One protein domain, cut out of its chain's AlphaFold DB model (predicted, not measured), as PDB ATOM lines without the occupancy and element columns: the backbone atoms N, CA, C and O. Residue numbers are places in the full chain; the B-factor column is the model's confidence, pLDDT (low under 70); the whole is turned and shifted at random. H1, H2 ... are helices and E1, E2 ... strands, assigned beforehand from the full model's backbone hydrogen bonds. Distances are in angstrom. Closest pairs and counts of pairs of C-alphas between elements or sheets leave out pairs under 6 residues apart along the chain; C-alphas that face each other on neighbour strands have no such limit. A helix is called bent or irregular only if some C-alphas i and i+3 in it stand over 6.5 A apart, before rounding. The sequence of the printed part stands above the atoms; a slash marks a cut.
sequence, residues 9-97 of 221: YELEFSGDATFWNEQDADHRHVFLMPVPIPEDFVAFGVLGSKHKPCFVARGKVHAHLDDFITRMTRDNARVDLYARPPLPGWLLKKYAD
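Overview. This is residues 9 to 97 of the 221 residues of an uncharacterized protein of Vitiosangium sp. GDMCC 1.1324 (UniProt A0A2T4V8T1). A twisted sheet of four strands has the longer helix, H1, over one face, running along the strands E2 and E1, while the short helix H2 only grazes the sheet with its residues 91 to 95. A long stretch with no named element, residues 9 to 27, begins beside the edge strand E3, where residues 9 to 10 pair in parallel with residues 57 to 58, and leads to E1. The printed part has 89 residues with four named strands and two named helices, in the order E1, E2, E3, H1, E4, H2; the sheet is mixed, in the order E3, E2, E1, E4, and the class is mixed, helices and strands. The whole is compact, with a radius of gyration of the C-alphas of 12.1 A, and rounded, with spans of 34 by 29 by 18 A.

Arrangement. In the sheet, E2, residues 40 to 47, and E1, residues 28 to 34, are inner strands, and E3, residues 52 to 60, and E4, residues 78 to 81, are edge strands. E2 and E1 are a hairpin, antiparallel at 156 degrees; N 44 and O 31 are 2.9 A apart and N 46 and O 29 are 2.8 A apart, within hydrogen-bond range. E2 and E3 are a hairpin too, antiparallel at 160 degrees, with N 43 and O 57 at 2.8 A and N 41 and O 59 at 2.9 A. E1, E2 and E3 form a meander, each strand the antiparallel neighbour of the one before. E4 is the parallel neighbour of E1, at 16 degrees, with N 30 and O 78 at 2.8 A and N 80 and O 30 at 3.0 A. E3 and E4 are apart. H1, residues 61 to 74, is on the sheet at a height over the sheet of 9.2 A, and the two make two layers, a helix on one face of a sheet. It lies over E2 and E1, and its line stands at 5 degrees to that of E2 on the local plane: it runs along the strands. The closest C-alphas of H1 and E4 are those of Ile 69 and Val 79, 7.1 A apart. E3, H1 and E4 form a split strand-helix-strand unit, two strands running the same way with E2 and E1 between them in the sheet; its crossover is right-handed. H2, residues 89 to 95, only grazes the sheet; its closest C-alpha pair with E2 is Val 42 and Tyr 95, 7.5 A apart. H1 and H2 are apart. Every O i to N i+4 pair in H2 is within hydrogen-bond range, against 7 of 10 in H1.

Along the chain. E3 is 24.8 A long from first to last C-alpha, E2 23.6 A and E1 20.2 A. E1 begins at C-alpha 28, (20.481, 22.577, 40.044). H1 is 19.2 A long and begins at C-alpha 61, (11.225, 3.733, 44.638), directly after E3. H1 is irregular: C-alphas 63 and 66 are 7.6 A apart. E4 has four residues and H2 seven, and H2 ends at C-alpha 95, (6.858, 16.933, 52.988).

Size, cuts and confidence. The two C-alphas farthest apart are those of Gln 23 and Ile 37, at 34.4 A. The printed part has no cut. The links E1 to E2, E2 to E3, E3 to H1 and H1 to E4 are tight, the link E4 to H2, of 7 residues, is short, and no link is long. The mean pLDDT of the printed part is 88.9, and residue 15 and residues 22 to 26 are under 70.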
ATOM      1  N   TYR A   9       4.892  17.760  43.129       92.38
ATOM      2  CA  TYR A   9       4.682  16.823  42.034       92.38
ATOM      3  C   TYR A   9       4.558  15.402  42.569       92.38
ATOM      4  O   TYR A   9       5.509  14.848  43.122       92.38
ATOM      5  N   GLU A  10       3.402  14.791  42.354       93.12
ATOM      6  CA  GLU A  10       3.243  13.350  42.506       93.12
ATOM      7  C   GLU A  10       3.658  12.692  41.195       93.12
ATOM      8  O   GLU A  10       3.017  12.886  40.159       93.12
ATOM      9  N   LEU A  11       4.778  11.968  41.221       92.12
ATOM     10  CA  LEU A  11       5.418  11.445  40.012       92.12
ATOM     11  C   LEU A  11       4.541  10.442  39.258       92.12
ATOM     12  O   LEU A  11       4.662  10.354  38.042       92.12
ATOM     13  N   GLU A  12       3.613   9.782  39.952       87.88
ATOM     14  CA  GLU A  12       2.594   8.911  39.351       87.88
ATOM     15  C   GLU A  12       1.744   9.640  38.294       87.88
ATOM     16  O   GLU A  12       1.353   9.049  37.292       87.88
ATOM     17  N   PHE A  13       1.522  10.947  38.471       84.38
ATOM     18  CA  PHE A  13       0.672  11.769  37.601       84.38
ATOM     19  C   PHE A  13       1.445  12.873  36.860       84.38
ATOM     20  O   PHE A  13       0.845  13.692  36.166       84.38
ATOM     21  N   SER A  14       2.773  12.928  37.012       79.19
ATOM     22  CA  SER A  14       3.600  14.077  36.599       79.19
ATOM     23  C   SER A  14       4.676  13.733  35.559       79.19
ATOM     24  O   SER A  14       5.710  14.403  35.515       79.19
ATOM     25  N   GLY A  15       4.450  12.721  34.714       69.62
ATOM     26  CA  GLY A  15       5.436  12.229  33.734       69.62
ATOM     27  C   GLY A  15       6.074  13.331  32.873       69.62
ATOM     28  O   GLY A  15       7.298  13.387  32.745       69.62
ATOM     29  N   ASP A  16       5.271  14.295  32.413       74.44
ATOM     30  CA  ASP A  16       5.715  15.378  31.519       74.44
ATOM     31  C   ASP A  16       5.984  16.718  32.230       74.44
ATOM     32  O   ASP A  16       6.339  17.713  31.601       74.44
ATOM     33  N   ALA A  17       5.843  16.786  33.556       81.25
ATOM     34  CA  ALA A  17       5.827  18.060  34.278       81.25
ATOM     35  C   ALA A  17       7.181  18.781  34.259       81.25
ATOM     36  O   ALA A  17       8.169  18.225  34.717       81.25
ATOM     37  N   THR A  18       7.266  20.024  33.785       84.62
ATOM     38  CA  THR A  18       8.519  20.801  33.823       84.62
ATOM     39  C   THR A  18       8.867  21.213  35.258       84.62
ATOM     40  O   THR A  18       8.147  21.997  35.872       84.62
ATOM     41  N   PHE A  19       9.976  20.687  35.790       87.19
ATOM     42  CA  PHE A  19      10.425  20.940  37.168       87.19
ATOM     43  C   PHE A  19      11.219  22.245  37.338       87.19
ATOM     44  O   PHE A  19      11.229  22.834  38.420       87.19
ATOM     45  N   TRP A  20      11.899  22.694  36.281       88.81
ATOM     46  CA  TRP A  20      12.816  23.832  36.317       88.81
ATOM     47  C   TRP A  20      12.320  24.947  35.389       88.81
ATOM     48  O   TRP A  20      12.105  24.710  34.208       88.81
ATOM     49  N   ASN A  21      12.188  26.174  35.901       74.44
ATOM     50  CA  ASN A  21      11.683  27.331  35.135       74.44
ATOM     51  C   ASN A  21      12.792  28.191  34.473       74.44
ATOM     52  O   ASN A  21      12.506  29.283  34.007       74.44
ATOM     53  N   GLU A  22      14.030  27.689  34.454       64.62
ATOM     54  CA  GLU A  22      15.251  28.204  33.794       64.62
ATOM     55  C   GLU A  22      15.730  29.650  34.072       64.62
ATOM     56  O   GLU A  22      15.118  30.635  33.679       64.62
ATOM     57  N   GLN A  23      16.927  29.727  34.676       61.34
ATOM     58  CA  GLN A  23      18.038  30.644  34.337       61.34
ATOM     59  C   GLN A  23      19.377  30.113  34.913       61.34
ATOM     60  O   GLN A  23      20.430  30.386  34.353       61.34
ATOM     61  N   ASP A  24      19.332  29.249  35.939       65.44
ATOM     62  CA  ASP A  24      20.523  28.718  36.631       65.44
ATOM     63  C   ASP A  24      20.717  27.198  36.425       65.44
ATOM     64  O   ASP A  24      20.493  26.406  37.343       65.44
ATOM     65  N   ALA A  25      21.093  26.754  35.220       67.12
ATOM     66  CA  ALA A  25      21.316  25.325  34.943       67.12
ATOM     67  C   ALA A  25      22.468  24.721  35.774       67.12
ATOM     68  O   ALA A  25      22.311  23.640  36.336       67.12
ATOM     69  N   ASP A  26      23.565  25.462  35.956       69.00
ATOM     70  CA  ASP A  26      24.798  24.986  36.611       69.00
ATOM     71  C   ASP A  26      24.690  24.836  38.140       69.00
ATOM     72  O   ASP A  26      25.653  24.485  38.830       69.00
ATOM     73  N   HIS A  27      23.525  25.144  38.709       84.44
ATOM     74  CA  HIS A  27      23.305  25.176  40.154       84.44
ATOM     75  C   HIS A  27      22.086  24.369  40.599       84.44
ATOM     76  O   HIS A  27      21.614  24.543  41.727       84.44
ATOM     77  N   ARG A  28      21.574  23.496  39.726       93.00
ATOM     78  CA  ARG A  28      20.481  22.577  40.044       93.00
ATOM     79  C   ARG A  28      21.001  21.449  40.924       93.00
ATOM     80  O   ARG A  28      21.941  20.737  40.574       93.00
ATOM     81  N   HIS A  29      20.364  21.270  42.070       93.69
ATOM     82  CA  HIS A  29      20.637  20.157  42.963       93.69
ATOM     83  C   HIS A  29      19.312  19.550  43.408       93.69
ATOM     84  O   HIS A  29      18.367  20.259  43.745       93.69
ATOM     85  N   VAL A  30      19.241  18.232  43.402       96.25
ATOM     86  CA  VAL A  30      18.141  17.456  43.941       96.25
ATOM     87  C   VAL A  30      18.618  16.697  45.164       96.25
ATOM     88  O   VAL A  30      19.549  15.897  45.093       96.25
ATOM     89  N   PHE A  31      17.943  16.936  46.282       96.00
ATOM     90  CA  PHE A  31      18.105  16.142  47.488       96.00
ATOM     91  C   PHE A  31      17.031  15.061  47.533       96.00
ATOM     92  O   PHE A  31      15.861  15.368  47.755       96.00
ATOM     93  N   LEU A  32      17.431  13.808  47.331       96.31
ATOM     94  CA  LEU A  32      16.612  12.628  47.578       96.31
ATOM     95  C   LEU A  32      16.654  12.270  49.062       96.31
ATOM     96  O   LEU A  32      17.708  12.358  49.698       96.31
ATOM     97  N   MET A  33      15.529  11.816  49.605       93.25
ATOM     98  CA  MET A  33      15.480  11.281  50.959       93.25
ATOM     99  C   MET A  33      14.445  10.159  51.130       93.25
ATOM    100  O   MET A  33      13.395  10.190  50.479       93.25
ATOM    101  N   PRO A  34      14.724   9.183  52.018       92.31
ATOM    102  CA  PRO A  34      13.722   8.234  52.490       92.31
ATOM    103  C   PRO A  34      12.622   8.949  53.283       92.31
ATOM    104  O   PRO A  34      12.865   9.982  53.910       92.31
ATOM    105  N   VAL A  35      11.434   8.349  53.304       90.81
ATOM    106  CA  VAL A  35      10.272   8.779  54.098       90.81
ATOM    107  C   VAL A  35       9.728   7.596  54.919       90.81
ATOM    108  O   VAL A  35      10.231   6.481  54.761       90.81
ATOM    109  N   PRO A  36       8.754   7.788  55.834       87.94
ATOM    110  CA  PRO A  36       8.268   6.706  56.696       87.94
ATOM    111  C   PRO A  36       7.752   5.466  55.950       87.94
ATOM    112  O   PRO A  36       7.924   4.354  56.447       87.94
ATOM    113  N   ILE A  37       7.163   5.653  54.764       90.62
ATOM    114  CA  ILE A  37       6.815   4.565  53.842       90.62
ATOM    115  C   ILE A  37       8.075   4.222  53.028       90.62
ATOM    116  O   ILE A  37       8.489   5.036  52.204       90.62
ATOM    117  N   PRO A  38       8.719   3.067  53.252       90.19
ATOM    118  CA  PRO A  38      10.047   2.772  52.708       90.19
ATOM    119  C   PRO A  38      10.059   2.501  51.197       90.19
ATOM    120  O   PRO A  38      11.113   2.571  50.566       90.19
ATOM    121  N   GLU A  39       8.908   2.201  50.599       93.50
ATOM    122  CA  GLU A  39       8.736   2.073  49.152       93.50
ATOM    123  C   GLU A  39       8.553   3.432  48.464       93.50
ATOM    124  O   GLU A  39       8.520   3.486  47.234       93.50
ATOM    125  N   ASP A  40       8.441   4.518  49.231       94.62
ATOM    126  CA  ASP A  40       8.325   5.884  48.736       94.62
ATOM    127  C   ASP A  40       9.648   6.643  48.907       94.62
ATOM    128  O   ASP A  40      10.484   6.347  49.763       94.62
ATOM    129  N   PHE A  41       9.818   7.692  48.109       94.81
ATOM    130  CA  PHE A  41      10.853   8.699  48.304       94.81
ATOM    131  C   PHE A  41      10.282  10.100  48.113       94.81
ATOM    132  O   PHE A  41       9.284  10.304  47.413       94.81
ATOM    133  N   VAL A  42      10.970  11.080  48.695       95.69
ATOM    134  CA  VAL A  42      10.741  12.499  48.418       95.69
ATOM    135  C   VAL A  42      12.022  13.125  47.891       95.69
ATOM    136  O   VAL A  42      13.127  12.812  48.338       95.69
ATOM    137  N   ALA A  43      11.863  14.011  46.918       96.69
ATOM    138  CA  ALA A  43      12.926  14.766  46.289       96.69
ATOM    139  C   ALA A  43      12.674  16.267  46.446       96.69
ATOM    140  O   ALA A  43      11.567  16.751  46.214       96.69
ATOM    141  N   PHE A  44      13.715  17.017  46.786       95.75
ATOM    142  CA  PHE A  44      13.679  18.475  46.845       95.75
ATOM    143  C   PHE A  44      14.595  19.044  45.776       95.75
ATOM    144  O   PHE A  44      15.811  18.886  45.863       95.75
ATOM    145  N   GLY A  45      14.017  19.728  44.793       95.25
ATOM    146  CA  GLY A  45      14.788  20.508  43.835       95.25
ATOM    147  C   GLY A  45      15.171  21.848  44.439       95.25
ATOM    148  O   GLY A  45      14.301  22.594  44.898       95.25
ATOM    149  N   VAL A  46      16.462  22.166  44.437       92.94
ATOM    150  CA  VAL A  46      17.006  23.420  44.952       92.94
ATOM    151  C   VAL A  46      17.959  24.076  43.959       92.94
ATOM    152  O   VAL A  46      18.579  23.406  43.133       92.94
ATOM    153  N   LEU A  47      18.086  25.399  44.071       90.88
ATOM    154  CA  LEU A  47      19.011  26.208  43.282       90.88
ATOM    155  C   LEU A  47      20.047  26.921  44.154       90.88
ATOM    156  O   LEU A  47      19.737  27.457  45.227       90.88
ATOM    157  N   GLY A  48      21.265  26.999  43.622       82.50
ATOM    158  CA  GLY A  48      22.347  27.833  44.140       82.50
ATOM    159  C   GLY A  48      22.999  27.300  45.416       82.50
ATOM    160  O   GLY A  48      22.513  26.389  46.085       82.50
ATOM    161  N   SER A  49      24.096  27.947  45.810       74.94
ATOM    162  CA  SER A  49      24.871  27.610  47.016       74.94
ATOM    163  C   SER A  49      24.101  27.781  48.331       74.94
ATOM    164  O   SER A  49      24.509  27.258  49.363       74.94
ATOM    165  N   LYS A  50      22.975  28.503  48.306       78.50
ATOM    166  CA  LYS A  50      22.083  28.700  49.461       78.50
ATOM    167  C   LYS A  50      20.937  27.685  49.529       78.50
ATOM    168  O   LYS A  50      20.062  27.848  50.375       78.50
ATOM    169  N   HIS A  51      20.911  26.688  48.640       84.00
ATOM    170  CA  HIS A  51      19.870  25.655  48.568       84.00
ATOM    171  C   HIS A  51      18.451  26.242  48.569       84.00
ATOM    172  O   HIS A  51      17.600  25.852  49.371       84.00
ATOM    173  N   LYS A  52      18.187  27.215  47.690       89.44
ATOM    174  CA  LYS A  52      16.859  27.827  47.571       89.44
ATOM    175  C   LYS A  52      15.873  26.772  47.047       89.44
ATOM    176  O   LYS A  52      16.059  26.337  45.914       89.44
ATOM    177  N   PRO A  53      14.831  26.375  47.803       90.81
ATOM    178  CA  PRO A  53      13.881  25.367  47.341       90.81
ATOM    179  C   PRO A  53      13.059  25.864  46.153       90.81
ATOM    180  O   PRO A  53      12.556  26.990  46.173       90.81
ATOM    181  N   CYS A  54      12.908  25.007  45.148       91.94
ATOM    182  CA  CYS A  54      12.205  25.293  43.900       91.94
ATOM    183  C   CYS A  54      10.991  24.397  43.710       91.94
ATOM    184  O   CYS A  54       9.937  24.901  43.342       91.94
ATOM    185  N   PHE A  55      11.114  23.106  44.011       93.50
ATOM    186  CA  PHE A  55       9.998  22.169  43.970       93.50
ATOM    187  C   PHE A  55      10.192  21.027  44.961       93.50
ATOM    188  O   PHE A  55      11.285  20.804  45.488       93.50
ATOM    189  N   VAL A  56       9.111  20.283  45.166       94.94
ATOM    190  CA  VAL A  56       9.108  19.002  45.865       94.94
ATOM    191  C   VAL A  56       8.476  17.958  44.951       94.94
ATOM    192  O   VAL A  56       7.477  18.247  44.296       94.94
ATOM    193  N   ALA A  57       9.047  16.762  44.895       95.38
ATOM    194  CA  ALA A  57       8.470  15.631  44.185       95.38
ATOM    195  C   ALA A  57       8.380  14.408  45.101       95.38
ATOM    196  O   ALA A  57       9.230  14.228  45.972       95.38
ATOM    197  N   ARG A  58       7.365  13.569  44.900       95.12
ATOM    198  CA  ARG A  58       7.169  12.305  45.619       95.12
ATOM    199  C   ARG A  58       6.904  11.183  44.627       95.12
ATOM    200  O   ARG A  58       6.154  11.368  43.671       95.12
ATOM    201  N   GLY A  59       7.486  10.014  44.867       94.69
ATOM    202  CA  GLY A  59       7.253   8.840  44.032       94.69
ATOM    203  C   GLY A  59       7.571   7.526  44.732       94.69
ATOM    204  O   GLY A  59       8.071   7.513  45.853       94.69
ATOM    205  N   LYS A  60       7.281   6.421  44.041       95.19
ATOM    206  CA  LYS A  60       7.621   5.058  44.445       95.19
ATOM    207  C   LYS A  60       9.045   4.738  44.006       95.19
ATOM    208  O   LYS A  60       9.418   5.020  42.869       95.19
ATOM    209  N   VAL A  61       9.823   4.104  44.877       95.31
ATOM    210  CA  VAL A  61      11.225   3.733  44.638       95.31
ATOM    211  C   VAL A  61      11.355   2.846  43.399       95.31
ATOM    212  O   VAL A  61      12.132   3.161  42.505       95.31
ATOM    213  N   HIS A  62      10.568   1.773  43.311       94.44
ATOM    214  CA  HIS A  62      10.670   0.808  42.212       94.44
ATOM    215  C   HIS A  62      10.066   1.305  40.890       94.44
ATOM    216  O   HIS A  62      10.459   0.813  39.839       94.44
ATOM    217  N   ALA A  63       9.112   2.240  40.938       93.75
ATOM    218  CA  ALA A  63       8.376   2.670  39.748       93.75
ATOM    219  C   ALA A  63       8.894   3.988  39.159       93.75
ATOM    220  O   ALA A  63       8.839   4.168  37.952       93.75
ATOM    221  N   HIS A  64       9.366   4.922  39.993       95.38
ATOM    222  CA  HIS A  64       9.598   6.305  39.559       95.38
ATOM    223  C   HIS A  64      11.042   6.786  39.744       95.38
ATOM    224  O   HIS A  64      11.418   7.794  39.151       95.38
ATOM    225  N   LEU A  65      11.858   6.133  40.583       94.81
ATOM    226  CA  LEU A  65      13.154   6.701  40.974       94.81
ATOM    227  C   LEU A  65      14.176   6.715  39.827       94.81
ATOM    228  O   LEU A  65      14.916   7.690  39.703       94.81
ATOM    229  N   ASP A  66      14.202   5.678  38.986       94.44
ATOM    230  CA  ASP A  66      15.117   5.587  37.837       94.44
ATOM    231  C   ASP A  66      14.839   6.695  36.810       94.44
ATOM    232  O   ASP A  66      15.696   7.544  36.542       94.44
ATOM    233  N   ASP A  67      13.597   6.772  36.332       94.19
ATOM    234  CA  ASP A  67      13.161   7.800  35.383       94.19
ATOM    235  C   ASP A  67      13.357   9.211  35.945       94.19
ATOM    236  O   ASP A  67      13.813  10.115  35.238       94.19
ATOM    237  N   PHE A  68      13.080   9.407  37.237       95.31
ATOM    238  CA  PHE A  68      13.302  10.685  37.899       95.31
ATOM    239  C   PHE A  68      14.789  11.070  37.927       95.31
ATOM    240  O   PHE A  68      15.129  12.186  37.536       95.31
ATOM    241  N   ILE A  69      15.695  10.171  38.330       95.31
ATOM    242  CA  ILE A  69      17.145  10.440  38.342       95.31
ATOM    243  C   ILE A  69      17.666  10.692  36.926       95.31
ATOM    244  O   ILE A  69      18.431  11.639  36.715       95.31
ATOM    245  N   THR A  70      17.236   9.881  35.959       93.88
ATOM    246  CA  THR A  70      17.589  10.025  34.543       93.88
ATOM    247  C   THR A  70      17.185  11.402  34.032       93.88
ATOM    248  O   THR A  70      17.990  12.118  33.428       93.88
ATOM    249  N   ARG A  71      15.963  11.831  34.355       93.25
ATOM    250  CA  ARG A  71      15.457  13.155  34.009       93.25
ATOM    251  C   ARG A  71      16.252  14.276  34.674       93.25
ATOM    252  O   ARG A  71      16.669  15.202  33.987       93.25
ATOM    253  N   MET A  72      16.483  14.201  35.984       93.88
ATOM    254  CA  MET A  72      17.228  15.233  36.714       93.88
ATOM    255  C   MET A  72      18.665  15.361  36.199       93.88
ATOM    256  O   MET A  72      19.167  16.470  36.047       93.88
ATOM    257  N   THR A  73      19.295  14.238  35.850       92.38
ATOM    258  CA  THR A  73      20.641  14.211  35.266       92.38
ATOM    259  C   THR A  73      20.661  14.835  33.872       92.38
ATOM    260  O   THR A  73      21.540  15.643  33.583       92.38
ATOM    261  N   ARG A  74      19.669  14.532  33.020       91.56
ATOM    262  CA  ARG A  74      19.499  15.188  31.711       91.56
ATOM    263  C   ARG A  74      19.319  16.701  31.849       91.56
ATOM    264  O   ARG A  74      19.831  17.456  31.031       91.56
ATOM    265  N   ASP A  75      18.634  17.133  32.902       91.00
ATOM    266  CA  ASP A  75      18.403  18.544  33.209       91.00
ATOM    267  C   ASP A  75      19.612  19.202  33.926       91.00
ATOM    268  O   ASP A  75      19.465  20.286  34.495       91.00
ATOM    269  N   ASN A  76      20.796  18.567  33.897       91.62
ATOM    270  CA  ASN A  76      22.055  18.993  34.528       91.62
ATOM    271  C   ASN A  76      21.972  19.218  36.047       91.62
ATOM    272  O   ASN A  76      22.762  19.968  36.620       91.62
ATOM    273  N   ALA A  77      21.031  18.561  36.725       93.31
ATOM    274  CA  ALA A  77      20.972  18.592  38.174       93.31
ATOM    275  C   ALA A  77      21.929  17.564  38.783       93.31
ATOM    276  O   ALA A  77      21.981  16.401  38.373       93.31
ATOM    277  N   ARG A  78      22.643  17.974  39.831       94.31
ATOM    278  CA  ARG A  78      23.270  17.027  40.755       94.31
ATOM    279  C   ARG A  78      22.176  16.314  41.542       94.31
ATOM    280  O   ARG A  78      21.219  16.963  41.958       94.31
ATOM    281  N   VAL A  79      22.320  15.015  41.784       96.00
ATOM    282  CA  VAL A  79      21.369  14.249  42.601       96.00
ATOM    283  C   VAL A  79      22.113  13.537  43.717       96.00
ATOM    284  O   VAL A  79      22.940  12.664  43.466       96.00
ATOM    285  N   ASP A  80      21.771  13.897  44.945       95.81
ATOM    286  CA  ASP A  80      22.371  13.357  46.157       95.81
ATOM    287  C   ASP A  80      21.287  12.714  47.036       95.81
ATOM    288  O   ASP A  80      20.160  13.207  47.123       95.81
ATOM    289  N   LEU A  81      21.640  11.641  47.739       94.75
ATOM    290  CA  LEU A  81      20.796  10.917  48.680       94.75
ATOM    291  C   LEU A  81      21.192  11.247  50.127       94.75
ATOM    292  O   LEU A  81      22.318  11.006  50.560       94.75
ATOM    293  N   TYR A  82      20.238  11.754  50.904       91.44
ATOM    294  CA  TYR A  82      20.428  12.131  52.303       91.44
ATOM    295  C   TYR A  82      19.466  11.379  53.216       91.44
ATOM    296  O   TYR A  82      18.302  11.195  52.886       91.44
ATOM    297  N   ALA A  83      19.916  11.044  54.428       88.44
ATOM    298  CA  ALA A  83      18.990  10.646  55.497       88.44
ATOM    299  C   ALA A  83      18.130  11.843  55.919       88.44
ATOM    300  O   ALA A  83      16.936  11.727  56.170       88.44
ATOM    301  N   ARG A  84      18.773  13.012  55.976       88.31
ATOM    302  CA  ARG A  84      18.155  14.301  56.243       88.31
ATOM    303  C   ARG A  84      18.937  15.377  55.489       88.31
ATOM    304  O   ARG A  84      20.096  15.609  55.836       88.31
ATOM    305  N   PRO A  85      18.365  16.003  54.452       89.94
ATOM    306  CA  PRO A  85      19.095  16.988  53.669       89.94
ATOM    307  C   PRO A  85      19.224  18.324  54.417       89.94
ATOM    308  O   PRO A  85      18.430  18.603  55.325       89.94
ATOM    309  N   PRO A  86      20.201  19.175  54.044       89.31
ATOM    310  CA  PRO A  86      20.465  20.468  54.680       89.31
ATOM    311  C   PRO A  86      19.432  21.527  54.256       89.31
ATOM    312  O   PRO A  86      19.758  22.538  53.630       89.31
ATOM    313  N   LEU A  87      18.165  21.269  54.579       88.94
ATOM    314  CA  LEU A  87      17.014  22.104  54.261       88.94
ATOM    315  C   LEU A  87      16.356  22.652  55.532       88.94
ATOM    316  O   LEU A  87      16.475  22.057  56.608       88.94
ATOM    317  N   PRO A  88      15.609  23.766  55.431       90.00
ATOM    318  CA  PRO A  88      14.857  24.297  56.559       90.00
ATOM    319  C   PRO A  88      13.908  23.253  57.165       90.00
ATOM    320  O   PRO A  88      13.137  22.613  56.452       90.00
ATOM    321  N   GLY A  89      13.888  23.137  58.496       88.19
ATOM    322  CA  GLY A  89      13.094  22.115  59.191       88.19
ATOM    323  C   GLY A  89      11.589  22.165  58.904       88.19
ATOM    324  O   GLY A  89      10.934  21.131  58.909       88.19
ATOM    325  N   TRP A  90      11.036  23.342  58.583       88.69
ATOM    326  CA  TRP A  90       9.623  23.464  58.200       88.69
ATOM    327  C   TRP A  90       9.293  22.737  56.893       88.69
ATOM    328  O   TRP A  90       8.154  22.315  56.716       88.69
ATOM    329  N   LEU A  91      10.260  22.644  55.977       90.19
ATOM    330  CA  LEU A  91      10.085  22.019  54.675       90.19
ATOM    331  C   LEU A  91      10.111  20.497  54.825       90.19
ATOM    332  O   LEU A  91       9.223  19.821  54.319       90.19
ATOM    333  N   LEU A  92      11.065  19.991  55.612       90.06
ATOM    334  CA  LEU A  92      11.145  18.576  55.982       90.06
ATOM    335  C   LEU A  92       9.879  18.127  56.716       90.06
ATOM    336  O   LEU A  92       9.232  17.179  56.289       90.06
ATOM    337  N   LYS A  93       9.446  18.886  57.729       88.00
ATOM    338  CA  LYS A  93       8.227  18.570  58.481       88.00
ATOM    339  C   LYS A  93       6.981  18.492  57.595       88.00
ATOM    340  O   LYS A  93       6.089  17.705  57.860       88.00
ATOM    341  N   LYS A  94       6.903  19.337  56.565       88.06
ATOM    342  CA  LYS A  94       5.732  19.406  55.686       88.06
ATOM    343  C   LYS A  94       5.682  18.282  54.649       88.06
ATOM    344  O   LYS A  94       4.597  17.918  54.234       88.06
ATOM    345  N   TYR A  95       6.829  17.816  54.162       88.56
ATOM    346  CA  TYR A  95       6.858  16.933  52.988       88.56
ATOM    347  C   TYR A  95       7.509  15.575  53.237       88.56
ATOM    348  O   TYR A  95       7.290  14.667  52.449       88.56
ATOM    349  N   ALA A  96       8.311  15.434  54.292       83.88
ATOM    350  CA  ALA A  96       9.014  14.197  54.619       83.88
ATOM    351  C   ALA A  96       8.491  13.517  55.891       83.88
ATOM    352  O   ALA A  96       8.537  12.293  55.975       83.88
ATOM    353  N   ASP A  97       7.981  14.297  56.848       74.56
ATOM    354  CA  ASP A  97       7.372  13.772  58.080       74.56
ATOM    355  C   ASP A  97       5.854  13.581  57.950       74.56
ATOM    356  O   ASP A  97       5.216  13.154  58.906       74.56
TER     357      ASP A  97